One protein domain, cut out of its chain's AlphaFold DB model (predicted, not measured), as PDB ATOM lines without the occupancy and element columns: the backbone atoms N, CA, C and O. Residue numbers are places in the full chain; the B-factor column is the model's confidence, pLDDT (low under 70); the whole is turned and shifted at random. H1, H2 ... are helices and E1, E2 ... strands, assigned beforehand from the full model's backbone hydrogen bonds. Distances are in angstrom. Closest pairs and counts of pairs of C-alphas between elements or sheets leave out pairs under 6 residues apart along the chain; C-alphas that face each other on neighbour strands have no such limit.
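What this domain is: This is residues 127 to 139, 169 to 200, 214 to 250, 268 to 334 and 354 to 392 of the 392 residues of the protein "Sema domain-containing protein" of Petromyzon marinus (UniProt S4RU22). A strongly twisted five-stranded sheet, E3 E4 E5 E6 E12, is the middle of a stack, with the three-stranded sheet E7 E8 E9 over one face and the small hairpin E1 E2 over the other. H1 packs on the E6 and E12 end, the hairpin E10 E11 and the short H2 lie near the beginning of E12, and residues 379 to 384 of the tail stick out. The printed part has 188 residues, with two named helices and twelve named strands in the order E1 to E9, H1, E10, E11, H2, E12. The five-stranded sheet is mixed, the other sheets antiparallel; the class is mostly strand, with under half of the residues in named elements. The whole is compact, radius of gyration of the C-alphas 17.3 A, spanning 60 by 43 by 29 A.

How they stand to each other: E1, residues 127 to 129, and E2, 135 to 139, form a hairpin; N 128 and O 136, 2.9 A, are within hydrogen-bond range. Their sheet is face to face with that of E3, 174 to 181, E4, 184 to 192, E5, 215 to 223, E6, 241 to 246, and E12, 360 to 366; the closest C-alphas of E1 and E3 are Leu 128 and Val 178, 6.2 A. E3 to E6 are antiparallel in turn, with N 179 and O 186 at 2.9 A, N 187 and O 220 at 2.8 A, and N 243 and O 219 at 2.8 A; E12 is parallel to E6, with N 361 and O 242 at 2.8 A. E7, 270 to 277, E8, 282 to 288, and E9, 297 to 303, form a meander, each strand the antiparallel neighbour of the one before, with N 275 and O 284 at 2.8 A and N 285 and O 300 at 2.8 A. This completes a stack of sheets, three sheets face to face in turn; the closest C-alphas of E3 and E7 are Val 176 and Ser 273, 5.8 A. H1, 304 to 312, is on the five-stranded sheet, its closest C-alphas to E12 being Ala 310 and Gly 363, 4.7 A, and only grazes E7 E8 E9. E10, 315 to 317, and E11, 326 to 328, form a hairpin, with N 317 and O 326 at 2.8 A. H2, 354 to 357, is apart from H1. Every O i to N i+4 pair in H1 is within range; H2 is too short for one.

Where its parts are: E1 begins with C-alpha 127 at (2.455, 39.925, 101.438). E3 is 21.2 A long, E4 24.2 A, E5 26.1 A, E7 21.0 A and H1 12.2 A. E12 ends with C-alpha 366 at (27.067, 35.750, 98.086).

The domain as a whole: Four cuts leave C-alpha gaps of 13.7 A from 139 to 169, 11.0 A from 200 to 214, 11.7 A from 250 to 268 and 16.8 A from 334 to 354. The link E5 to E6 is long. pLDDT is under 70 at residues 195 to 200, 291 to 294, 369 to 380 and 386.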
ATOM      1  N   ALA A 127       3.423  40.730 100.701       98.06
ATOM      2  CA  ALA A 127       2.455  39.925 101.438       98.06
ATOM      3  C   ALA A 127       2.329  38.506 100.869       98.06
ATOM      4  O   ALA A 127       2.419  38.298  99.662       98.06
ATOM      5  N   LEU A 128       2.084  37.548 101.760       97.31
ATOM      6  CA  LEU A 128       1.911  36.123 101.495       97.31
ATOM      7  C   LEU A 128       0.757  35.608 102.359       97.31
ATOM      8  O   LEU A 128       0.691  35.908 103.549       97.31
ATOM      9  N   LEU A 129      -0.114  34.783 101.781       97.12
ATOM     10  CA  LEU A 129      -1.178  34.079 102.494       97.12
ATOM     11  C   LEU A 129      -0.879  32.577 102.443       97.12
ATOM     12  O   LEU A 129      -0.905  31.987 101.364       97.12
ATOM     13  N   THR A 130      -0.585  31.959 103.589       94.94
ATOM     14  CA  THR A 130      -0.204  30.539 103.640       94.94
ATOM     15  C   THR A 130      -1.377  29.624 103.272       94.94
ATOM     16  O   THR A 130      -2.548  30.001 103.428       94.94
ATOM     17  N   PRO A 131      -1.118  28.358 102.888       91.75
ATOM     18  CA  PRO A 131      -2.166  27.351 102.725       91.75
ATOM     19  C   PRO A 131      -3.039  27.160 103.975       91.75
ATOM     20  O   PRO A 131      -4.220  26.825 103.845       91.75
ATOM     21  N   ARG A 132      -2.505  27.436 105.177       90.94
ATOM     22  CA  ARG A 132      -3.228  27.403 106.464       90.94
ATOM     23  C   ARG A 132      -4.108  28.640 106.690       90.94
ATOM     24  O   ARG A 132      -5.093  28.555 107.419       90.94
ATOM     25  N   GLY A 133      -3.845  29.743 105.990       93.25
ATOM     26  CA  GLY A 133      -4.621  30.985 106.061       93.25
ATOM     27  C   GLY A 133      -4.011  32.069 106.943       93.25
ATOM     28  O   GLY A 133      -4.705  33.024 107.278       93.25
ATOM     29  N   GLU A 134      -2.739  31.929 107.311       96.19
ATOM     30  CA  GLU A 134      -1.977  32.973 107.992       96.19
ATOM     31  C   GLU A 134      -1.483  33.974 106.944       96.19
ATOM     32  O   GLU A 134      -0.915  33.588 105.920       96.19
ATOM     33  N   LEU A 135      -1.690  35.261 107.189       98.06
ATOM     34  CA  LEU A 135      -1.159  36.343 106.374       98.06
ATOM     35  C   LEU A 135       0.150  36.838 106.985       98.06
ATOM     36  O   LEU A 135       0.152  37.396 108.085       98.06
ATOM     37  N   TYR A 136       1.233  36.693 106.233       98.69
ATOM     38  CA  TYR A 136       2.514  37.335 106.489       98.69
ATOM     39  C   TYR A 136       2.585  38.601 105.638       98.69
ATOM     40  O   TYR A 136       2.466  38.530 104.417       98.69
ATOM     41  N   ALA A 137       2.766  39.754 106.271       98.50
ATOM     42  CA  ALA A 137       2.851  41.049 105.613       98.50
ATOM     43  C   ALA A 137       4.096  41.802 106.090       98.50
ATOM     44  O   ALA A 137       4.397  41.844 107.279       98.50
ATOM     45  N   ALA A 138       4.812  42.404 105.151       98.50
ATOM     46  CA  ALA A 138       5.963  43.252 105.393       98.50
ATOM     47  C   ALA A 138       5.639  44.641 104.838       98.50
ATOM     48  O   ALA A 138       5.528  44.827 103.625       98.50
ATOM     49  N   THR A 139       5.363  45.587 105.732       97.88
ATOM     50  CA  THR A 139       4.799  46.904 105.400       97.88
ATOM     51  C   THR A 139       5.098  47.911 106.511       97.88
ATOM     52  O   THR A 139       5.698  47.575 107.528       97.88
ATOM     53  N   TRP A 169      16.626  45.535 114.172       94.94
ATOM     54  CA  TRP A 169      15.620  44.689 113.533       94.94
ATOM     55  C   TRP A 169      15.277  45.172 112.123       94.94
ATOM     56  O   TRP A 169      15.445  44.411 111.170       94.94
ATOM     57  N   LEU A 170      14.865  46.433 111.964       96.56
ATOM     58  CA  LEU A 170      14.509  47.042 110.675       96.56
ATOM     59  C   LEU A 170      14.883  48.531 110.666       96.56
ATOM     60  O   LEU A 170      14.402  49.288 111.508       96.56
ATOM     61  N   HIS A 171      15.703  48.971 109.706       94.81
ATOM     62  CA  HIS A 171      16.186  50.358 109.643       94.81
ATOM     63  C   HIS A 171      15.805  51.048 108.325       94.81
ATOM     64  O   HIS A 171      16.555  51.018 107.354       94.81
ATOM     65  N   ASP A 172      14.626  51.677 108.299       95.00
ATOM     66  CA  ASP A 172      14.008  52.246 107.084       95.00
ATOM     67  C   ASP A 172      13.982  51.251 105.896       95.00
ATOM     68  O   ASP A 172      14.641  51.465 104.873       95.00
ATOM     69  N   PRO A 173      13.300  50.095 106.044       97.31
ATOM     70  CA  PRO A 173      13.263  49.072 105.015       97.31
ATOM     71  C   PRO A 173      12.295  49.425 103.879       97.31
ATOM     72  O   PRO A 173      11.218  49.983 104.075       97.31
ATOM     73  N   SER A 174      12.640  48.974 102.678       97.31
ATOM     74  CA  SER A 174      11.772  48.931 101.510       97.31
ATOM     75  C   SER A 174      11.592  47.470 101.105       97.31
ATOM     76  O   SER A 174      12.532  46.831 100.618       97.31
ATOM     77  N   PHE A 175      10.407  46.925 101.384       98.38
ATOM     78  CA  PHE A 175      10.093  45.510 101.184       98.38
ATOM     79  C   PHE A 175       9.867  45.180  99.709       98.38
ATOM     80  O   PHE A 175       9.312  45.990  98.972       98.38
ATOM     81  N   VAL A 176      10.306  43.993  99.289       97.94
ATOM     82  CA  VAL A 176      10.279  43.559  97.884       97.94
ATOM     83  C   VAL A 176       9.413  42.314  97.704       97.94
ATOM     84  O   VAL A 176       8.552  42.293  96.830       97.94
ATOM     85  N   SER A 177       9.605  41.286  98.531       98.12
ATOM     86  CA  SER A 177       8.893  40.010  98.387       98.12
ATOM     87  C   SER A 177       8.901  39.190  99.680       98.12
ATOM     88  O   SER A 177       9.666  39.455 100.614       98.12
ATOM     89  N   VAL A 178       8.025  38.186  99.731       98.62
ATOM     90  CA  VAL A 178       7.972  37.173 100.787       98.62
ATOM     91  C   VAL A 178       7.627  35.811 100.179       98.62
ATOM     92  O   VAL A 178       6.759  35.731  99.312       98.62
ATOM     93  N   TYR A 179       8.293  34.748 100.636       98.25
ATOM     94  CA  TYR A 179       8.103  33.377 100.150       98.25
ATOM     95  C   TYR A 179       7.838  32.388 101.288       98.25
ATOM     96  O   TYR A 179       8.437  32.481 102.362       98.25
ATOM     97  N   ASP A 180       6.961  31.420 101.017       96.88
ATOM     98  CA  ASP A 180       6.695  30.260 101.871       96.88
ATOM     99  C   ASP A 180       7.659  29.126 101.479       96.88
ATOM    100  O   ASP A 180       7.499  28.540 100.410       96.88
ATOM    101  N   ILE A 181       8.693  28.847 102.286       96.25
ATOM    102  CA  ILE A 181       9.733  27.861 101.938       96.25
ATOM    103  C   ILE A 181      10.009  26.941 103.133       96.25
ATOM    104  O   ILE A 181      10.534  27.356 104.173       96.25
ATOM    105  N   GLY A 182       9.664  25.659 102.982       93.69
ATOM    106  CA  GLY A 182       9.823  24.646 104.026       93.69
ATOM    107  C   GLY A 182       9.035  25.006 105.288       93.69
ATOM    108  O   GLY A 182       7.807  25.091 105.262       93.69
ATOM    109  N   HIS A 183       9.738  25.246 106.397       94.56
ATOM    110  CA  HIS A 183       9.139  25.654 107.675       94.56
ATOM    111  C   HIS A 183       9.275  27.159 107.986       94.56
ATOM    112  O   HIS A 183       8.762  27.622 109.007       94.56
ATOM    113  N   PHE A 184       9.901  27.931 107.097       97.12
ATOM    114  CA  PHE A 184      10.171  29.355 107.278       97.12
ATOM    115  C   PHE A 184       9.323  30.217 106.329       97.12
ATOM    116  O   PHE A 184       8.932  29.779 105.246       97.12
ATOM    117  N   ALA A 185       9.090  31.470 106.720       98.12
ATOM    118  CA  ALA A 185       8.745  32.540 105.788       98.12
ATOM    119  C   ALA A 185       9.993  33.407 105.565       98.12
ATOM    120  O   ALA A 185      10.577  33.901 106.535       98.12
ATOM    121  N   TYR A 186      10.409  33.569 104.306       98.69
ATOM    122  CA  TYR A 186      11.577  34.372 103.927       98.69
ATOM    123  C   TYR A 186      11.144  35.721 103.363       98.69
ATOM    124  O   TYR A 186      10.294  35.763 102.478       98.69
ATOM    125  N   PHE A 187      11.752  36.807 103.833       98.81
ATOM    126  CA  PHE A 187      11.442  38.183 103.446       98.81
ATOM    127  C   PHE A 187      12.646  38.827 102.780       98.81
ATOM    128  O   PHE A 187      13.732  38.843 103.358       98.81
ATOM    129  N   PHE A 188      12.442  39.420 101.609       98.81
ATOM    130  CA  PHE A 188      13.489  40.119 100.876       98.81
ATOM    131  C   PHE A 188      13.178  41.614 100.823       98.81
ATOM    132  O   PHE A 188      12.054  42.034 100.534       98.81
ATOM    133  N   PHE A 189      14.177  42.424 101.159       98.69
ATOM    134  CA  PHE A 189      14.053  43.875 101.269       98.69
ATOM    135  C   PHE A 189      15.419  44.549 101.154       98.69
ATOM    136  O   PHE A 189      16.460  43.896 101.215       98.69
ATOM    137  N   ARG A 190      15.422  45.874 101.023       96.56
ATOM    138  CA  ARG A 190      16.612  46.710 101.247       96.56
ATOM    139  C   ARG A 190      16.366  47.637 102.431       96.56
ATOM    140  O   ARG A 190      15.229  48.034 102.638       96.56
ATOM    141  N   GLU A 191      17.388  47.983 103.197       95.50
ATOM    142  CA  GLU A 191      17.298  48.877 104.365       95.50
ATOM    143  C   GLU A 191      18.548  49.764 104.464       95.50
ATOM    144  O   GLU A 191      19.547  49.506 103.785       95.50
ATOM    145  N   ARG A 192      18.540  50.787 105.326       92.00
ATOM    146  CA  ARG A 192      19.776  51.499 105.680       92.00
ATOM    147  C   ARG A 192      20.676  50.611 106.537       92.00
ATOM    148  O   ARG A 192      20.248  50.038 107.537       92.00
ATOM    149  N   ALA A 193      21.956  50.560 106.191       86.69
ATOM    150  CA  ALA A 193      22.987  49.872 106.949       86.69
ATOM    151  C   ALA A 193      23.003  50.323 108.416       86.69
ATOM    152  O   ALA A 193      22.987  51.516 108.724       86.69
ATOM    153  N   VAL A 194      23.085  49.353 109.324       79.06
ATOM    154  CA  VAL A 194      23.287  49.590 110.754       79.06
ATOM    155  C   VAL A 194      24.763  49.337 111.048       79.06
ATOM    156  O   VAL A 194      25.129  48.210 111.343       79.06
ATOM    157  N   GLY A 195      25.608  50.362 110.893       63.09
ATOM    158  CA  GLY A 195      27.011  50.449 111.349       63.09
ATOM    159  C   GLY A 195      28.067  49.472 110.789       63.09
ATOM    160  O   GLY A 195      29.199  49.884 110.588       63.09
ATOM    161  N   GLU A 196      27.733  48.208 110.541       52.34
ATOM    162  CA  GLU A 196      28.670  47.162 110.101       52.34
ATOM    163  C   GLU A 196      28.929  47.229 108.588       52.34
ATOM    164  O   GLU A 196      30.062  47.142 108.124       52.34
ATOM    165  N   ALA A 197      27.887  47.451 107.781       48.97
ATOM    166  CA  ALA A 197      28.008  47.392 106.322       48.97
ATOM    167  C   ALA A 197      28.698  48.611 105.672       48.97
ATOM    168  O   ALA A 197      28.776  48.675 104.446       48.97
ATOM    169  N   THR A 198      29.201  49.555 106.471       47.34
ATOM    170  CA  THR A 198      30.138  50.603 106.031       47.34
ATOM    171  C   THR A 198      31.583  50.112 105.927       47.34
ATOM    172  O   THR A 198      32.383  50.758 105.255       47.34
ATOM    173  N   GLU A 199      31.927  48.966 106.522       43.94
ATOM    174  CA  GLU A 199      33.251  48.357 106.371       43.94
ATOM    175  C   GLU A 199      33.269  47.413 105.160       43.94
ATOM    176  O   GLU A 199      32.896  46.240 105.216       43.94
ATOM    177  N   CYS A 200      33.698  47.949 104.015       39.44
ATOM    178  CA  CYS A 200      34.045  47.136 102.853       39.44
ATOM    179  C   CYS A 200      35.281  46.268 103.175       39.44
ATOM    180  O   CYS A 200      36.282  46.826 103.631       39.44
ATOM    181  N   GLY A 214      25.240  53.425 104.181       80.19
ATOM    182  CA  GLY A 214      24.772  53.011 102.853       80.19
ATOM    183  C   GLY A 214      23.483  52.183 102.885       80.19
ATOM    184  O   GLY A 214      22.979  51.826 103.949       80.19
ATOM    185  N   VAL A 215      22.941  51.852 101.715       89.06
ATOM    186  CA  VAL A 215      21.805  50.921 101.603       89.06
ATOM    187  C   VAL A 215      22.342  49.496 101.495       89.06
ATOM    188  O   VAL A 215      23.347  49.256 100.834       89.06
ATOM    189  N   VAL A 216      21.676  48.538 102.136       92.50
ATOM    190  CA  VAL A 216      21.988  47.109 102.011       92.50
ATOM    191  C   VAL A 216      20.758  46.303 101.652       92.50
ATOM    192  O   VAL A 216      19.675  46.515 102.194       92.50
ATOM    193  N   SER A 217      20.953  45.321 100.779       96.19
ATOM    194  CA  SER A 217      19.956  44.301 100.476       96.19
ATOM    195  C   SER A 217      20.027  43.158 101.491       96.19
ATOM    196  O   SER A 217      21.108  42.754 101.935       96.19
ATOM    197  N   ARG A 218      18.861  42.659 101.899       97.81
ATOM    198  CA  ARG A 218      18.678  41.705 102.994       97.81
ATOM    199  C   ARG A 218      17.749  40.569 102.595       97.81
ATOM    200  O   ARG A 218      16.754  40.778 101.901       97.81
ATOM    201  N   VAL A 219      18.041  39.399 103.151       98.69
ATOM    202  CA  VAL A 219      17.071  38.322 103.351       98.69
ATOM    203  C   VAL A 219      16.871  38.143 104.854       98.69
ATOM    204  O   VAL A 219      17.847  38.083 105.600       98.69
ATOM    205  N   ALA A 220      15.626  38.072 105.312       98.62
ATOM    206  CA  ALA A 220      15.274  37.679 106.673       98.62
ATOM    207  C   ALA A 220      14.436  36.402 106.670       98.62
ATOM    208  O   ALA A 220      13.776  36.104 105.676       98.62
ATOM    209  N   ARG A 221      14.436  35.671 107.784       97.81
ATOM    210  CA  ARG A 221      13.568  34.508 107.999       97.81
ATOM    211  C   ARG A 221      12.886  34.566 109.364       97.81
ATOM    212  O   ARG A 221      13.451  35.107 110.311       97.81
ATOM    213  N   VAL A 222      11.696  33.977 109.446       97.94
ATOM    214  CA  VAL A 222      10.995  33.634 110.699       97.94
ATOM    215  C   VAL A 222      10.436  32.219 110.583       97.94
ATOM    216  O   VAL A 222      10.110  31.768 109.480       97.94
ATOM    217  N   CYS A 223      10.289  31.521 111.705       96.62
ATOM    218  CA  CYS A 223       9.602  30.238 111.738       96.62
ATOM    219  C   CYS A 223       8.092  30.407 111.622       96.62
ATOM    220  O   CYS A 223       7.487  31.221 112.321       96.62
ATOM    221  N   LYS A 224       7.452  29.576 110.793       95.56
ATOM    222  CA  LYS A 224       5.995  29.651 110.630       95.56
ATOM    223  C   LYS A 224       5.237  29.286 111.908       95.56
ATOM    224  O   LYS A 224       4.176  29.846 112.150       95.56
ATOM    225  N   ASN A 225       5.800  28.404 112.735       94.19
ATOM    226  CA  ASN A 225       5.266  27.971 114.032       94.19
ATOM    227  C   ASN A 225       5.773  28.785 115.240       94.19
ATOM    228  O   ASN A 225       5.506  28.382 116.367       94.19
ATOM    229  N   ASP A 226       6.495  29.897 115.040       94.25
ATOM    230  CA  ASP A 226       6.898  30.791 116.140       94.25
ATOM    231  C   ASP A 226       5.648  31.252 116.910       94.25
ATOM    232  O   ASP A 226       4.664  31.657 116.283       94.25
ATOM    233  N   GLN A 227       5.660  31.166 118.241       92.81
ATOM    234  CA  GLN A 227       4.537  31.566 119.102       92.81
ATOM    235  C   GLN A 227       4.751  32.930 119.772       92.81
ATOM    236  O   GLN A 227       3.817  33.467 120.364       92.81
ATOM    237  N   GLY A 228       5.937  33.522 119.620       91.88
ATOM    238  CA  GLY A 228       6.364  34.691 120.376       91.88
ATOM    239  C   GLY A 228       6.885  34.326 121.764       91.88
ATOM    240  O   GLY A 228       6.927  33.157 122.148       91.88
ATOM    241  N   GLY A 229       7.314  35.338 122.513       87.88
ATOM    242  CA  GLY A 229       7.639  35.180 123.926       87.88
ATOM    243  C   GLY A 229       6.404  35.317 124.823       87.88
ATOM    244  O   GLY A 229       5.372  35.838 124.407       87.88
ATOM    245  N   ARG A 230       6.513  34.844 126.071       79.75
ATOM    246  CA  ARG A 230       5.409  34.833 127.054       79.75
ATOM    247  C   ARG A 230       5.331  36.095 127.923       79.75
ATOM    248  O   ARG A 230       4.251  36.445 128.379       79.75
ATOM    249  N   TYR A 231       6.470  36.744 128.164       81.31
ATOM    250  CA  TYR A 231       6.588  37.965 128.976       81.31
ATOM    251  C   TYR A 231       7.527  38.952 128.275       81.31
ATOM    252  O   TYR A 231       7.105  39.967 127.728       81.31
ATOM    253  N   LEU A 232       8.814  38.603 128.192       79.25
ATOM    254  CA  LEU A 232       9.733  39.230 127.250       79.25
ATOM    255  C   LEU A 232       9.392  38.738 125.834       79.25
ATOM    256  O   LEU A 232       9.148  37.548 125.657       79.25
ATOM    257  N   LEU A 233       9.388  39.636 124.844       83.44
ATOM    258  CA  LEU A 233       8.968  39.367 123.454       83.44
ATOM    259  C   LEU A 233       7.500  38.920 123.279       83.44
ATOM    260  O   LEU A 233       7.176  38.274 122.282       83.44
ATOM    261  N   GLU A 234       6.591  39.306 124.181       91.38
ATOM    262  CA  GLU A 234       5.149  39.158 123.930       91.38
ATOM    263  C   GLU A 234       4.754  39.842 122.604       91.38
ATOM    264  O   GLU A 234       5.239  40.930 122.268       91.38
ATOM    265  N   GLY A 235       3.946  39.159 121.784       94.06
ATOM    266  CA  GLY A 235       3.547  39.637 120.451       94.06
ATOM    267  C   GLY A 235       4.704  39.868 119.462       94.06
ATOM    268  O   GLY A 235       4.500  40.472 118.405       94.06
ATOM    269  N   THR A 236       5.919  39.415 119.783       96.25
ATOM    270  CA  THR A 236       7.146  39.683 119.021       96.25
ATOM    271  C   THR A 236       7.802  38.375 118.584       96.25
ATOM    272  O   THR A 236       7.811  37.408 119.338       96.25
ATOM    273  N   TRP A 237       8.356  38.321 117.369       96.62
ATOM    274  CA  TRP A 237       9.067  37.129 116.877       96.62
ATOM    275  C   TRP A 237      10.198  36.686 117.823       96.62
ATOM    276  O   TRP A 237      10.946  37.519 118.327       96.62
ATOM    277  N   THR A 238      10.385  35.378 118.000       93.69
ATOM    278  CA  THR A 238      11.529  34.785 118.731       93.69
ATOM    279  C   THR A 238      12.543  34.112 117.801       93.69
ATOM    280  O   THR A 238      13.617  33.694 118.237       93.69
ATOM    281  N   THR A 239      12.203  34.001 116.515       95.06
ATOM    282  CA  THR A 239      12.977  33.306 115.471       95.06
ATOM    283  C   THR A 239      13.420  34.223 114.323       95.06
ATOM    284  O   THR A 239      13.949  33.749 113.315       95.06
ATOM    285  N   PHE A 240      13.208  35.537 114.459       97.31
ATOM    286  CA  PHE A 240      13.591  36.523 113.452       97.31
ATOM    287  C   PHE A 240      15.112  36.681 113.364       97.31
ATOM    288  O   PHE A 240      15.769  37.053 114.332       97.31
ATOM    289  N   SER A 241      15.659  36.470 112.170       96.38
ATOM    290  CA  SER A 241      17.048  36.803 111.838       96.38
ATOM    291  C   SER A 241      17.155  37.327 110.404       96.38
ATOM    292  O   SER A 241      16.332  36.979 109.553       96.38
ATOM    293  N   LYS A 242      18.164  38.163 110.114       97.81
ATOM    294  CA  LYS A 242      18.446  38.721 108.776       97.81
ATOM    295  C   LYS A 242      19.925  38.656 108.392       97.81
ATOM    296  O   LYS A 242      20.791  38.941 109.211       97.81
ATOM    297  N   ALA A 243      20.208  38.349 107.130       96.56
ATOM    298  CA  ALA A 243      21.546  38.301 106.538       96.56
ATOM    299  C   ALA A 243      21.685  39.317 105.387       96.56
ATOM    300  O   ALA A 243      20.694  39.726 104.774       96.56
ATOM    301  N   ARG A 244      22.918  39.750 105.087       95.25
ATOM    302  CA  ARG A 244      23.223  40.587 103.907       95.25
ATOM    303  C   ARG A 244      23.186  39.737 102.635       95.25
ATOM    304  O   ARG A 244      23.784  38.665 102.613       95.25
ATOM    305  N   LEU A 245      22.560  40.254 101.581       94.69
ATOM    306  CA  LEU A 245      22.732  39.775 100.208       94.69
ATOM    307  C   LEU A 245      23.880  40.561  99.559       94.69
ATOM    308  O   LEU A 245      23.915  41.790  99.648       94.69
ATOM    309  N   ASP A 246      24.814  39.860  98.923       90.50
ATOM    310  CA  ASP A 246      25.946  40.439  98.198       90.50
ATOM    311  C   ASP A 246      25.866  40.061  96.720       90.50
ATOM    312  O   ASP A 246      26.086  38.912  96.323       90.50
ATOM    313  N   CYS A 247      25.501  41.069  95.932       88.25
ATOM    314  CA  CYS A 247      25.579  41.073  94.486       88.25
ATOM    315  C   CYS A 247      26.642  42.102  94.105       88.25
ATOM    316  O   CYS A 247      26.405  43.313  94.159       88.25
ATOM    317  N   SER A 248      27.828  41.614  93.770       85.38
ATOM    318  CA  SER A 248      28.958  42.424  93.341       85.38
ATOM    319  C   SER A 248      29.658  41.742  92.169       85.38
ATOM    320  O   SER A 248      29.735  40.514  92.111       85.38
ATOM    321  N   SER A 249      30.132  42.536  91.212       77.75
ATOM    322  CA  SER A 249      30.990  42.064  90.127       77.75
ATOM    323  C   SER A 249      32.447  42.425  90.427       77.75
ATOM    324  O   SER A 249      32.714  43.532  90.915       77.75
ATOM    325  N   PRO A 250      33.415  41.528  90.150       70.88
ATOM    326  CA  PRO A 250      34.821  41.909  90.168       70.88
ATOM    327  C   PRO A 250      35.042  43.027  89.143       70.88
ATOM    328  O   PRO A 250      34.495  42.978  88.041       70.88
ATOM    329  N   TYR A 268      25.961  46.154  93.770       87.25
ATOM    330  CA  TYR A 268      24.554  46.430  93.491       87.25
ATOM    331  C   TYR A 268      23.770  46.409  94.811       87.25
ATOM    332  O   TYR A 268      23.283  45.377  95.268       87.25
ATOM    333  N   GLU A 269      23.718  47.561  95.481       88.06
ATOM    334  CA  GLU A 269      23.186  47.709  96.845       88.06
ATOM    335  C   GLU A 269      21.647  47.641  96.942       88.06
ATOM    336  O   GLU A 269      21.113  47.276  97.996       88.06
ATOM    337  N   HIS A 270      20.916  48.000  95.880       91.62
ATOM    338  CA  HIS A 270      19.473  48.269  95.916       91.62
ATOM    339  C   HIS A 270      18.634  47.142  95.290       91.62
ATOM    340  O   HIS A 270      18.336  47.182  94.097       91.62
ATOM    341  N   LEU A 271      18.155  46.190  96.098       95.31
ATOM    342  CA  LEU A 271      17.180  45.182  95.662       95.31
ATOM    343  C   LEU A 271      15.892  45.821  95.115       95.31
ATOM    344  O   LEU A 271      15.287  46.674  95.775       95.31
ATOM    345  N   ARG A 272      15.469  45.381  93.924       94.56
ATOM    346  CA  ARG A 272      14.276  45.843  93.194       94.56
ATOM    347  C   ARG A 272      13.181  44.781  93.124       94.56
ATOM    348  O   ARG A 272      12.040  45.085  93.451       94.56
ATOM    349  N   SER A 273      13.531  43.554  92.746       94.88
ATOM    350  CA  SER A 273      12.615  42.409  92.651       94.88
ATOM    351  C   SER A 273      13.344  41.102  92.965       94.88
ATOM    352  O   SER A 273      14.576  41.056  92.971       94.88
ATOM    353  N   THR A 274      12.589  40.034  93.222       96.19
ATOM    354  CA  THR A 274      13.114  38.664  93.300       96.19
ATOM    355  C   THR A 274      12.163  37.677  92.634       96.19
ATOM    356  O   THR A 274      10.970  37.953  92.492       96.19
ATOM    357  N   PHE A 275      12.675  36.494  92.313       94.31
ATOM    358  CA  PHE A 275      11.908  35.332  91.885       94.31
ATOM    359  C   PHE A 275      12.514  34.073  92.517       94.31
ATOM    360  O   PHE A 275      13.713  33.837  92.380       94.31
ATOM    361  N   TYR A 276      11.710  33.288  93.235       94.50
ATOM    362  CA  TYR A 276      12.129  31.994  93.776       94.50
ATOM    363  C   TYR A 276      11.755  30.892  92.785       94.50
ATOM    364  O   TYR A 276      10.598  30.818  92.377       94.50
ATOM    365  N   LEU A 277      12.731  30.056  92.432       91.06
ATOM    366  CA  LEU A 277      12.610  28.893  91.561       91.06
ATOM    367  C   LEU A 277      12.755  27.619  92.422       91.06
ATOM    368  O   LEU A 277      13.889  27.234  92.734       91.06
ATOM    369  N   PRO A 278      11.642  26.983  92.847       90.06
ATOM    370  CA  PRO A 278      11.673  25.820  93.737       90.06
ATOM    371  C   PRO A 278      12.451  24.627  93.178       90.06
ATOM    372  O   PRO A 278      13.077  23.895  93.933       90.06
ATOM    373  N   GLU A 279      12.445  24.440  91.858       87.38
ATOM    374  CA  GLU A 279      13.050  23.297  91.165       87.38
ATOM    375  C   GLU A 279      14.583  23.263  91.273       87.38
ATOM    376  O   GLU A 279      15.195  22.234  90.986       87.38
ATOM    377  N   GLN A 280      15.209  24.377  91.666       86.50
ATOM    378  CA  GLN A 280      16.662  24.505  91.828       86.50
ATOM    379  C   GLN A 280      17.073  25.108  93.180       86.50
ATOM    380  O   GLN A 280      18.253  25.387  93.378       86.50
ATOM    381  N   ASP A 281      16.126  25.339  94.098       92.31
ATOM    382  CA  ASP A 281      16.365  26.043  95.368       92.31
ATOM    383  C   ASP A 281      17.106  27.393  95.180       92.31
ATOM    384  O   ASP A 281      17.966  27.791  95.973       92.31
ATOM    385  N   LEU A 282      16.765  28.127  94.112       92.06
ATOM    386  CA  LEU A 282      17.403  29.391  93.728       92.06
ATOM    387  C   LEU A 282      16.468  30.585  93.913       92.06
ATOM    388  O   LEU A 282      15.325  30.578  93.461       92.06
ATOM    389  N   VAL A 283      16.983  31.663  94.508       95.00
ATOM    390  CA  VAL A 283      16.339  32.981  94.490       95.00
ATOM    391  C   VAL A 283      17.101  33.896  93.541       95.00
ATOM    392  O   VAL A 283      18.202  34.349  93.854       95.00
ATOM    393  N   TYR A 284      16.503  34.195  92.395       93.31
ATOM    394  CA  TYR A 284      16.956  35.265  91.513       93.31
ATOM    395  C   TYR A 284      16.540  36.612  92.091       93.31
ATOM    396  O   TYR A 284      15.470  36.748  92.686       93.31
ATOM    397  N   ALA A 285      17.383  37.618  91.918       94.12
ATOM    398  CA  ALA A 285      17.189  38.944  92.473       94.12
ATOM    399  C   ALA A 285      17.696  39.997  91.493       94.12
ATOM    400  O   ALA A 285      18.834  39.906  91.044       94.12
ATOM    401  N   VAL A 286      16.881  41.012  91.200       93.62
ATOM    402  CA  VAL A 286      17.305  42.191  90.434       93.62
ATOM    403  C   VAL A 286      17.747  43.263  91.423       93.62
ATOM    404  O   VAL A 286      16.966  43.673  92.286       93.62
ATOM    405  N   LEU A 287      18.990  43.725  91.309       92.00
ATOM    406  CA  LEU A 287      19.575  44.768  92.149       92.00
ATOM    407  C   LEU A 287      20.126  45.893  91.274       92.00
ATOM    408  O   LEU A 287      20.663  45.627  90.205       92.00
ATOM    409  N   SER A 288      20.038  47.138  91.738       89.12
ATOM    410  CA  SER A 288      20.702  48.278  91.097       89.12
ATOM    411  C   SER A 288      21.854  48.820  91.944       89.12
ATOM    412  O   SER A 288      21.912  48.612  93.161       89.12
ATOM    413  N   THR A 289      22.735  49.588  91.312       83.31
ATOM    414  CA  THR A 289      23.646  50.517  91.996       83.31
ATOM    415  C   THR A 289      22.867  51.596  92.770       83.31
ATOM    416  O   THR A 289      21.629  51.671  92.734       83.31
ATOM    417  N   ARG A 290      23.597  52.423  93.526       77.62
ATOM    418  CA  ARG A 290      23.040  53.536  94.306       77.62
ATOM    419  C   ARG A 290      22.566  54.662  93.383       77.62
ATOM    420  O   ARG A 290      23.271  55.033  92.452       77.62
ATOM    421  N   VAL A 291      21.431  55.282  93.711       64.88
ATOM    422  CA  VAL A 291      20.797  56.368  92.922       64.88
ATOM    423  C   VAL A 291      21.701  57.605  92.730       64.88
ATOM    424  O   VAL A 291      21.504  58.380  91.807       64.88
ATOM    425  N   SER A 292      22.723  57.793  93.574       62.75
ATOM    426  CA  SER A 292      23.734  58.858  93.439       62.75
ATOM    427  C   SER A 292      24.922  58.488  92.533       62.75
ATOM    428  O   SER A 292      25.965  59.135  92.596       62.75
ATOM    429  N   SER A 293      24.813  57.405  91.766       63.00
ATOM    430  CA  SER A 293      25.808  56.917  90.806       63.00
ATOM    431  C   SER A 293      25.121  56.619  89.470       63.00
ATOM    432  O   SER A 293      23.911  56.803  89.350       63.00
ATOM    433  N   ILE A 294      25.865  56.161  88.460       69.50
ATOM    434  CA  ILE A 294      25.252  55.654  87.223       69.50
ATOM    435  C   ILE A 294      24.358  54.467  87.605       69.50
ATOM    436  O   ILE A 294      24.852  53.490  88.173       69.50
ATOM    437  N   GLU A 295      23.053  54.561  87.334       77.56
ATOM    438  CA  GLU A 295      22.102  53.491  87.642       77.56
ATOM    439  C   GLU A 295      22.326  52.316  86.682       77.56
ATOM    440  O   GLU A 295      22.000  52.377  85.499       77.56
ATOM    441  N   VAL A 296      22.925  51.248  87.207       84.12
ATOM    442  CA  VAL A 296      23.176  49.991  86.499       84.12
ATOM    443  C   VAL A 296      22.487  48.883  87.280       84.12
ATOM    444  O   VAL A 296      22.617  48.814  88.504       84.12
ATOM    445  N   SER A 297      21.775  48.011  86.573       87.94
ATOM    446  CA  SER A 297      21.102  46.848  87.149       87.94
ATOM    447  C   SER A 297      21.878  45.562  86.878       87.94
ATOM    448  O   SER A 297      22.477  45.396  85.818       87.94
ATOM    449  N   ALA A 298      21.827  44.638  87.830       88.06
ATOM    450  CA  ALA A 298      22.356  43.286  87.733       88.06
ATOM    451  C   ALA A 298      21.330  42.284  88.272       88.06
ATOM    452  O   ALA A 298      20.488  42.620  89.108       88.06
ATOM    453  N   VAL A 299      21.429  41.037  87.815       89.44
ATOM    454  CA  VAL A 299      20.623  39.924  88.320       89.44
ATOM    455  C   VAL A 299      21.543  38.942  89.035       89.44
ATOM    456  O   VAL A 299      22.439  38.382  88.420       89.44
ATOM    457  N   CYS A 300      21.361  38.722  90.333       91.06
ATOM    458  CA  CYS A 300      22.130  37.728  91.088       91.06
ATOM    459  C   CYS A 300      21.255  36.529  91.457       91.06
ATOM    460  O   CYS A 300      20.055  36.677  91.681       91.06
ATOM    461  N   ALA A 301      21.863  35.344  91.521       92.00
ATOM    462  CA  ALA A 301      21.189  34.094  91.858       92.00
ATOM    463  C   ALA A 301      21.711  33.590  93.207       92.00
ATOM    464  O   ALA A 301      22.910  33.381  93.369       92.00
ATOM    465  N   PHE A 302      20.837  33.401  94.192       93.94
ATOM    466  CA  PHE A 302      21.213  33.006  95.549       93.94
ATOM    467  C   PHE A 302      20.697  31.599  95.863       93.94
ATOM    468  O   PHE A 302      19.491  31.385  95.951       93.94
ATOM    469  N   ASN A 303      21.615  30.648  96.073       94.31
ATOM    470  CA  ASN A 303      21.283  29.298  96.540       94.31
ATOM    471  C   ASN A 303      20.647  29.352  97.935       94.31
ATOM    472  O   ASN A 303      21.230  29.935  98.857       94.31
ATOM    473  N   LEU A 304      19.531  28.651  98.136       95.12
ATOM    474  CA  LEU A 304      18.886  28.516  99.442       95.12
ATOM    475  C   LEU A 304      19.846  27.912 100.478       95.12
ATOM    476  O   LEU A 304      19.886  28.371 101.615       95.12
ATOM    477  N   THR A 305      20.715  26.979 100.079       95.06
ATOM    478  CA  THR A 305      21.783  26.429 100.935       95.06
ATOM    479  C   THR A 305      22.796  27.491 101.385       95.06
ATOM    480  O   THR A 305      23.315  27.418 102.498       95.06
ATOM    481  N   ALA A 306      23.091  28.500 100.556       95.44
ATOM    482  CA  ALA A 306      23.971  29.609 100.941       95.44
ATOM    483  C   ALA A 306      23.263  30.580 101.902       95.44
ATOM    484  O   ALA A 306      23.881  31.045 102.860       95.44
ATOM    485  N   ILE A 307      21.963  30.818 101.691       96.94
ATOM    486  CA  ILE A 307      21.097  31.566 102.614       96.94
ATOM    487  C   ILE A 307      21.048  30.864 103.982       96.94
ATOM    488  O   ILE A 307      21.337  31.483 105.004       96.94
ATOM    489  N   GLN A 308      20.760  29.559 104.008       95.25
ATOM    490  CA  GLN A 308      20.745  28.734 105.219       95.25
ATOM    491  C   GLN A 308      22.097  28.773 105.943       95.25
ATOM    492  O   GLN A 308      22.133  29.055 107.135       95.25
ATOM    493  N   ARG A 309      23.216  28.599 105.221       95.62
ATOM    494  CA  ARG A 309      24.570  28.668 105.796       95.62
ATOM    495  C   ARG A 309      24.873  30.021 106.447       95.62
ATOM    496  O   ARG A 309      25.519  30.049 107.489       95.62
ATOM    497  N   ALA A 310      24.409  31.132 105.871       95.88
ATOM    498  CA  ALA A 310      24.566  32.449 106.492       95.88
ATOM    499  C   ALA A 310      23.783  32.559 107.811       95.88
ATOM    500  O   ALA A 310      24.307  33.117 108.771       95.88
ATOM    501  N   PHE A 311      22.582  31.973 107.885       96.19
ATOM    502  CA  PHE A 311      21.792  31.886 109.119       96.19
ATOM    503  C   PHE A 311      22.294  30.844 110.135       96.19
ATOM    504  O   PHE A 311      21.912  30.912 111.300       96.19
ATOM    505  N   SER A 312      23.139  29.898 109.719       95.06
ATOM    506  CA  SER A 312      23.879  28.989 110.607       95.06
ATOM    507  C   SER A 312      25.156  29.621 111.177       95.06
ATOM    508  O   SER A 312      25.665  29.163 112.196       95.06
ATOM    509  N   GLY A 313      25.689  30.657 110.520       94.00
ATOM    510  CA  GLY A 313      26.912  31.359 110.916       94.00
ATOM    511  C   GLY A 313      26.739  32.314 112.109       94.00
ATOM    512  O   GLY A 313      25.640  32.441 112.643       94.00
ATOM    513  N   PRO A 314      27.816  33.001 112.535       93.25
ATOM    514  CA  PRO A 314      27.798  33.896 113.692       93.25
ATOM    515  C   PRO A 314      26.944  35.156 113.482       93.25
ATOM    516  O   PRO A 314      26.735  35.635 112.360       93.25
ATOM    517  N   PHE A 315      26.503  35.732 114.599       92.31
ATOM    518  CA  PHE A 315      25.781  36.999 114.653       92.31
ATOM    519  C   PHE A 315      26.735  38.190 114.754       92.31
ATOM    520  O   PHE A 315      27.708  38.168 115.514       92.31
ATOM    521  N   ALA A 316      26.399  39.264 114.046       89.69
ATOM    522  CA  ALA A 316      26.964  40.584 114.268       89.69
ATOM    523  C   ALA A 316      26.292  41.207 115.497       89.69
ATOM    524  O   ALA A 316      25.063  41.301 115.580       89.69
ATOM    525  N   TYR A 317      27.094  41.622 116.472       85.38
ATOM    526  CA  TYR A 317      26.618  41.986 117.797       85.38
ATOM    527  C   TYR A 317      27.286  43.254 118.336       85.38
ATOM    528  O   TYR A 317      28.494  43.461 118.220       85.38
ATOM    529  N   GLN A 318      26.484  44.069 119.013       82.38
ATOM    530  CA  GLN A 318      26.911  45.247 119.760       82.38
ATOM    531  C   GLN A 318      26.291  45.212 121.158       82.38
ATOM    532  O   GLN A 318      25.062  45.274 121.289       82.38
ATOM    533  N   GLU A 319      27.129  45.238 122.194       79.44
ATOM    534  CA  GLU A 319      26.687  45.261 123.595       79.44
ATOM    535  C   GLU A 319      25.794  46.480 123.888       79.44
ATOM    536  O   GLU A 319      24.713  46.362 124.466       79.44
ATOM    537  N   HIS A 320      26.187  47.655 123.386       76.94
ATOM    538  CA  HIS A 320      25.450  48.915 123.528       76.94
ATOM    539  C   HIS A 320      25.379  49.668 122.183       76.94
ATOM    540  O   HIS A 320      26.248  49.458 121.338       76.94
ATOM    541  N   PRO A 321      24.405  50.577 121.955       71.75
ATOM    542  CA  PRO A 321      24.182  51.215 120.643       71.75
ATOM    543  C   PRO A 321      25.336  52.061 120.080       71.75
ATOM    544  O   PRO A 321      25.321  52.396 118.899       71.75
ATOM    545  N   ARG A 322      26.311  52.440 120.916       74.44
ATOM    546  CA  ARG A 322      27.534  53.173 120.527       74.44
ATOM    547  C   ARG A 322      28.813  52.340 120.694       74.44
ATOM    548  O   ARG A 322      29.905  52.882 120.570       74.44
ATOM    549  N   GLY A 323      28.686  51.059 121.042       76.44
ATOM    550  CA  GLY A 323      29.823  50.152 121.175       76.44
ATOM    551  C   GLY A 323      30.357  49.695 119.812       76.44
ATOM    552  O   GLY A 323      29.634  49.780 118.813       76.44
ATOM    553  N   PRO A 324      31.599  49.183 119.755       81.00
ATOM    554  CA  PRO A 324      32.128  48.563 118.547       81.00
ATOM    555  C   PRO A 324      31.291  47.339 118.153       81.00
ATOM    556  O   PRO A 324      30.696  46.673 119.008       81.00
ATOM    557  N   TRP A 325      31.265  47.030 116.856       81.94
ATOM    558  CA  TRP A 325      30.761  45.741 116.393       81.94
ATOM    559  C   TRP A 325      31.711  44.625 116.823       81.94
ATOM    560  O   TRP A 325      32.929  44.777 116.856       81.94
ATOM    561  N   SER A 326      31.120  43.493 117.168       85.19
ATOM    562  CA  SER A 326      31.795  42.264 117.558       85.19
ATOM    563  C   SER A 326      31.028  41.086 116.971       85.19
ATOM    564  O   SER A 326      29.881  41.237 116.550       85.19
ATOM    565  N   HIS A 327      31.639  39.908 116.954       87.31
ATOM    566  CA  HIS A 327      30.939  38.686 116.586       87.31
ATOM    567  C   HIS A 327      30.489  37.933 117.842       87.31
ATOM    568  O   HIS A 327      31.180  37.913 118.866       87.31
ATOM    569  N   ARG A 328      29.325  37.294 117.764       88.81
ATOM    570  CA  ARG A 328      28.869  36.275 118.713       88.81
ATOM    571  C   ARG A 328      28.689  34.977 117.939       88.81
ATOM    572  O   ARG A 328      28.075  34.978 116.872       88.81
ATOM    573  N   GLN A 329      29.244  33.882 118.453       91.56
ATOM    574  CA  GLN A 329      28.978  32.564 117.882       91.56
ATOM    575  C   GLN A 329      27.480  32.283 117.941       91.56
ATOM    576  O   GLN A 329      26.826  32.665 118.911       91.56
ATOM    577  N   ASN A 330      26.943  31.637 116.909       90.62
ATOM    578  CA  ASN A 330      25.553  31.214 116.937       90.62
ATOM    579  C   ASN A 330      25.418  30.053 117.941       90.62
ATOM    580  O   ASN A 330      26.084  29.034 117.749       90.62
ATOM    581  N   PRO A 331      24.606  30.191 119.005       87.38
ATOM    582  CA  PRO A 331      24.411  29.126 119.984       87.38
ATOM    583  C   PRO A 331      23.612  27.934 119.435       87.38
ATOM    584  O   PRO A 331      23.691  26.852 120.009       87.38
ATOM    585  N   ASP A 332      22.885  28.102 118.323       87.06
ATOM    586  CA  ASP A 332      22.261  27.006 117.576       87.06
ATOM    587  C   ASP A 332      22.516  27.142 116.054       87.06
ATOM    588  O   ASP A 332      21.673  27.642 115.296       87.06
ATOM    589  N   PRO A 333      23.689  26.686 115.567       88.50
ATOM    590  CA  PRO A 333      24.026  26.691 114.141       88.50
ATOM    591  C   PRO A 333      23.089  25.841 113.275       88.50
ATOM    592  O   PRO A 333      22.977  26.082 112.071       88.50
ATOM    593  N   ASN A 334      22.415  24.852 113.867       86.62
ATOM    594  CA  ASN A 334      21.582  23.881 113.160       86.62
ATOM    595  C   ASN A 334      20.077  24.165 113.312       86.62
ATOM    596  O   ASN A 334      19.268  23.323 112.924       86.62
ATOM    597  N   ASP A 354      18.883  37.464 124.375       83.12
ATOM    598  CA  ASP A 354      19.841  37.188 123.308       83.12
ATOM    599  C   ASP A 354      19.130  37.113 121.964       83.12
ATOM    600  O   ASP A 354      19.530  37.818 121.044       83.12
ATOM    601  N   ARG A 355      18.005  36.392 121.868       82.88
ATOM    602  CA  ARG A 355      17.160  36.379 120.657       82.88
ATOM    603  C   ARG A 355      16.685  37.781 120.250       82.88
ATOM    604  O   ARG A 355      16.530  38.052 119.064       82.88
ATOM    605  N   HIS A 356      16.506  38.706 121.198       85.88
ATOM    606  CA  HIS A 356      16.173  40.102 120.890       85.88
ATOM    607  C   HIS A 356      17.353  40.920 120.331       85.88
ATOM    608  O   HIS A 356      17.148  41.825 119.511       85.88
ATOM    609  N   LYS A 357      18.581  40.641 120.787       86.44
ATOM    610  CA  LYS A 357      19.806  41.366 120.400       86.44
ATOM    611  C   LYS A 357      20.492  40.764 119.164       86.44
ATOM    612  O   LYS A 357      21.050  41.509 118.359       86.44
ATOM    613  N   GLN A 358      20.460  39.441 119.023       90.00
ATOM    614  CA  GLN A 358      21.174  38.629 118.035       90.00
ATOM    615  C   GLN A 358      20.277  38.351 116.815       90.00
ATOM    616  O   GLN A 358      19.857  37.229 116.564       90.00
ATOM    617  N   VAL A 359      19.944  39.406 116.062       92.88
ATOM    618  CA  VAL A 359      19.048  39.317 114.886       92.88
ATOM    619  C   VAL A 359      19.752  39.522 113.544       92.88
ATOM    620  O   VAL A 359      19.154  39.298 112.494       92.88
ATOM    621  N   LEU A 360      21.009  39.968 113.550       93.88
ATOM    622  CA  LEU A 360      21.788  40.267 112.351       93.88
ATOM    623  C   LEU A 360      22.896  39.224 112.180       93.88
ATOM    624  O   LEU A 360      23.764  39.106 113.040       93.88
ATOM    625  N   MET A 361      22.889  38.487 111.069       94.56
ATOM    626  CA  MET A 361      23.988  37.588 110.722       94.56
ATOM    627  C   MET A 361      25.193  38.402 110.250       94.56
ATOM    628  O   MET A 361      25.045  39.268 109.385       94.56
ATOM    629  N   GLN A 362      26.380  38.060 110.750       90.88
ATOM    630  CA  GLN A 362      27.650  38.557 110.212       90.88
ATOM    631  C   GLN A 362      27.958  37.908 108.848       90.88
ATOM    632  O   GLN A 362      28.595  38.498 107.976       90.88
ATOM    633  N   GLY A 363      27.481  36.673 108.650       86.19
ATOM    634  CA  GLY A 363      27.594  35.946 107.391       86.19
ATOM    635  C   GLY A 363      26.875  36.651 106.236       86.19
ATOM    636  O   GLY A 363      25.710  37.040 106.338       86.19
ATOM    637  N   VAL A 364      27.569  36.767 105.105       90.69
ATOM    638  CA  VAL A 364      27.053  37.380 103.875       90.69
ATOM    639  C   VAL A 364      26.659  36.293 102.875       90.69
ATOM    640  O   VAL A 364      27.458  35.412 102.551       90.69
ATOM    641  N   VAL A 365      25.437  36.375 102.349       93.44
ATOM    642  CA  VAL A 365      24.950  35.512 101.269       93.44
ATOM    643  C   VAL A 365      25.472  36.061  99.944       93.44
ATOM    644  O   VAL A 365      24.940  37.033  99.408       93.44
ATOM    645  N   ARG A 366      26.529  35.441  99.418       90.69
ATOM    646  CA  ARG A 366      27.067  35.750  98.086       90.69
ATOM    647  C   ARG A 366      26.239  35.084  96.992       90.69
ATOM    648  O   ARG A 366      25.695  33.999  97.206       90.69
ATOM    649  N   SER A 367      26.185  35.721  95.825       85.56
ATOM    650  CA  SER A 367      25.650  35.113  94.602       85.56
ATOM    651  C   SER A 367      26.328  33.762  94.329       85.56
ATOM    652  O   SER A 367      27.544  33.625  94.463       85.56
ATOM    653  N   ALA A 368      25.534  32.760  93.951       79.00
ATOM    654  CA  ALA A 368      25.989  31.438  93.523       79.00
ATOM    655  C   ALA A 368      26.868  31.519  92.269       79.00
ATOM    656  O   ALA A 368      27.739  30.678  92.053       79.00
ATOM    657  N   THR A 369      26.650  32.556  91.465       65.56
ATOM    658  CA  THR A 369      27.462  32.893  90.305       65.56
ATOM    659  C   THR A 369      28.302  34.127  90.606       65.56
ATOM    660  O   THR A 369      27.775  35.157  91.026       65.56
ATOM    661  N   GLY A 370      29.616  34.033  90.371       50.97
ATOM    662  CA  GLY A 370      30.560  35.152  90.537       50.97
ATOM    663  C   GLY A 370      30.354  36.305  89.542       50.97
ATOM    664  O   GLY A 370      31.045  37.316  89.612       50.97
ATOM    665  N   THR A 371      29.402  36.144  88.624       47.03
ATOM    666  CA  THR A 371      28.886  37.138  87.683       47.03
ATOM    667  C   THR A 371      27.351  37.011  87.589       47.03
ATOM    668  O   THR A 371      26.810  35.957  87.936       47.03
ATOM    669  N   PRO A 372      26.621  38.057  87.163       47.75
ATOM    670  CA  PRO A 372      25.153  38.053  87.117       47.75
ATOM    671  C   PRO A 372      24.482  36.887  86.345       47.75
ATOM    672  O   PRO A 372      24.810  36.636  85.192       47.75
ATOM    673  N   LEU A 373      23.532  36.228  87.031       57.50
ATOM    674  CA  LEU A 373      22.543  35.181  86.684       57.50
ATOM    675  C   LEU A 373      21.413  35.500  85.691       57.50
ATOM    676  O   LEU A 373      20.668  36.437  85.942       57.50
ATOM    677  N   TYR A 374      21.131  34.642  84.704       47.72
ATOM    678  CA  TYR A 374      19.961  34.777  83.826       47.72
ATOM    679  C   TYR A 374      19.090  33.495  83.768       47.72
ATOM    680  O   TYR A 374      19.543  32.489  83.231       47.72
ATOM    681  N   ALA A 375      17.852  33.523  84.306       41.59
ATOM    682  CA  ALA A 375      16.871  32.414  84.241       41.59
ATOM    683  C   ALA A 375      15.339  32.673  84.415       41.59
ATOM    684  O   ALA A 375      14.892  33.328  85.351       41.59
ATOM    685  N   ASP A 376      14.569  32.017  83.538       46.53
ATOM    686  CA  ASP A 376      13.325  31.223  83.759       46.53
ATOM    687  C   ASP A 376      13.702  29.755  83.399       46.53
ATOM    688  O   ASP A 376      14.898  29.479  83.450       46.53
ATOM    689  N   ILE A 377      12.822  28.835  82.967       52.16
ATOM    690  CA  ILE A 377      13.205  27.560  82.302       52.16
ATOM    691  C   ILE A 377      12.377  27.275  81.033       52.16
ATOM    692  O   ILE A 377      11.151  27.258  81.061       52.16
ATOM    693  N   VAL A 378      13.050  26.945  79.923       59.72
ATOM    694  CA  VAL A 378      12.441  26.517  78.648       59.72
ATOM    695  C   VAL A 378      13.115  25.242  78.132       59.72
ATOM    696  O   VAL A 378      14.315  25.231  77.860       59.72
ATOM    697  N   GLN A 379      12.349  24.168  77.926       64.50
ATOM    698  CA  GLN A 379      12.841  22.959  77.255       64.50
ATOM    699  C   GLN A 379      13.016  23.226  75.753       64.50
ATOM    700  O   GLN A 379      12.048  23.271  74.994       64.50
ATOM    701  N   GLY A 380      14.264  23.382  75.317       69.75
ATOM    702  CA  GLY A 380      14.629  23.321  73.907       69.75
ATOM    703  C   GLY A 380      14.665  21.876  73.404       69.75
ATOM    704  O   GLY A 380      14.577  20.921  74.175       69.75
ATOM    705  N   LYS A 381      14.839  21.706  72.090       71.62
ATOM    706  CA  LYS A 381      14.860  20.389  71.427       71.62
ATOM    707  C   LYS A 381      15.921  19.428  71.994       71.62
ATOM    708  O   LYS A 381      15.713  18.221  71.973       71.62
ATOM    709  N   GLU A 382      17.045  19.968  72.468       81.56
ATOM    710  CA  GLU A 382      18.243  19.201  72.852       81.56
ATOM    711  C   GLU A 382      18.749  19.530  74.273       81.56
ATOM    712  O   GLU A 382      19.548  18.780  74.823       81.56
ATOM    713  N   ALA A 383      18.271  20.616  74.895       75.69
ATOM    714  CA  ALA A 383      18.708  21.070  76.217       75.69
ATOM    715  C   ALA A 383      17.625  21.893  76.937       75.69
ATOM    716  O   ALA A 383      16.755  22.487  76.296       75.69
ATOM    717  N   LEU A 384      17.716  21.966  78.267       70.75
ATOM    718  CA  LEU A 384      16.988  22.943  79.079       70.75
ATOM    719  C   LEU A 384      17.727  24.288  79.028       70.75
ATOM    720  O   LEU A 384      18.906  24.370  79.363       70.75
ATOM    721  N   TYR A 385      17.018  25.332  78.614       71.38
ATOM    722  CA  TYR A 385      17.471  26.719  78.623       71.38
ATOM    723  C   TYR A 385      16.844  27.475  79.783       71.38
ATOM    724  O   TYR A 385      15.832  27.053  80.335       71.38
ATOM    725  N   HIS A 386      17.416  28.630  80.102       68.94
ATOM    726  CA  HIS A 386      16.975  29.488  81.188       68.94
ATOM    727  C   HIS A 386      16.696  30.916  80.654       68.94
ATOM    728  O   HIS A 386      17.592  31.533  80.085       68.94
ATOM    729  N   VAL A 387      15.457  31.439  80.766       78.25
ATOM    730  CA  VAL A 387      14.976  32.630  80.001       78.25
ATOM    731  C   VAL A 387      14.201  33.691  80.832       78.25
ATOM    732  O   VAL A 387      12.980  33.736  80.749       78.25
ATOM    733  N   MET A 388      14.831  34.587  81.618       77.06
ATOM    734  CA  MET A 388      14.004  35.576  82.366       77.06
ATOM    735  C   MET A 388      13.378  36.632  81.461       77.06
ATOM    736  O   MET A 388      14.014  37.183  80.561       77.06
ATOM    737  N   TYR A 389      12.179  37.033  81.863       81.88
ATOM    738  CA  TYR A 389      11.484  38.215  81.388       81.88
ATOM    739  C   TYR A 389      11.778  39.383  82.340       81.88
ATOM    740  O   TYR A 389      11.158  39.515  83.395       81.88
ATOM    741  N   LEU A 390      12.759  40.218  81.988       82.00
ATOM    742  CA  LEU A 390      13.106  41.426  82.743       82.00
ATOM    743  C   LEU A 390      12.332  42.629  82.191       82.00
ATOM    744  O   LEU A 390      12.439  42.945  81.008       82.00
ATOM    745  N   ALA A 391      11.575  43.307  83.054       83.94
ATOM    746  CA  ALA A 391      10.966  44.601  82.753       83.94
ATOM    747  C   ALA A 391      11.904  45.749  83.166       83.94
ATOM    748  O   ALA A 391      12.628  45.624  84.159       83.94
ATOM    749  N   THR A 392      11.863  46.850  82.412       81.19
ATOM    750  CA  THR A 392      12.651  48.081  82.615       81.19
ATOM    751  C   THR A 392      11.754  49.249  82.992       81.19
ATOM    752  O   THR A 392      10.774  49.450  82.235       81.19
TER     753      THR A 392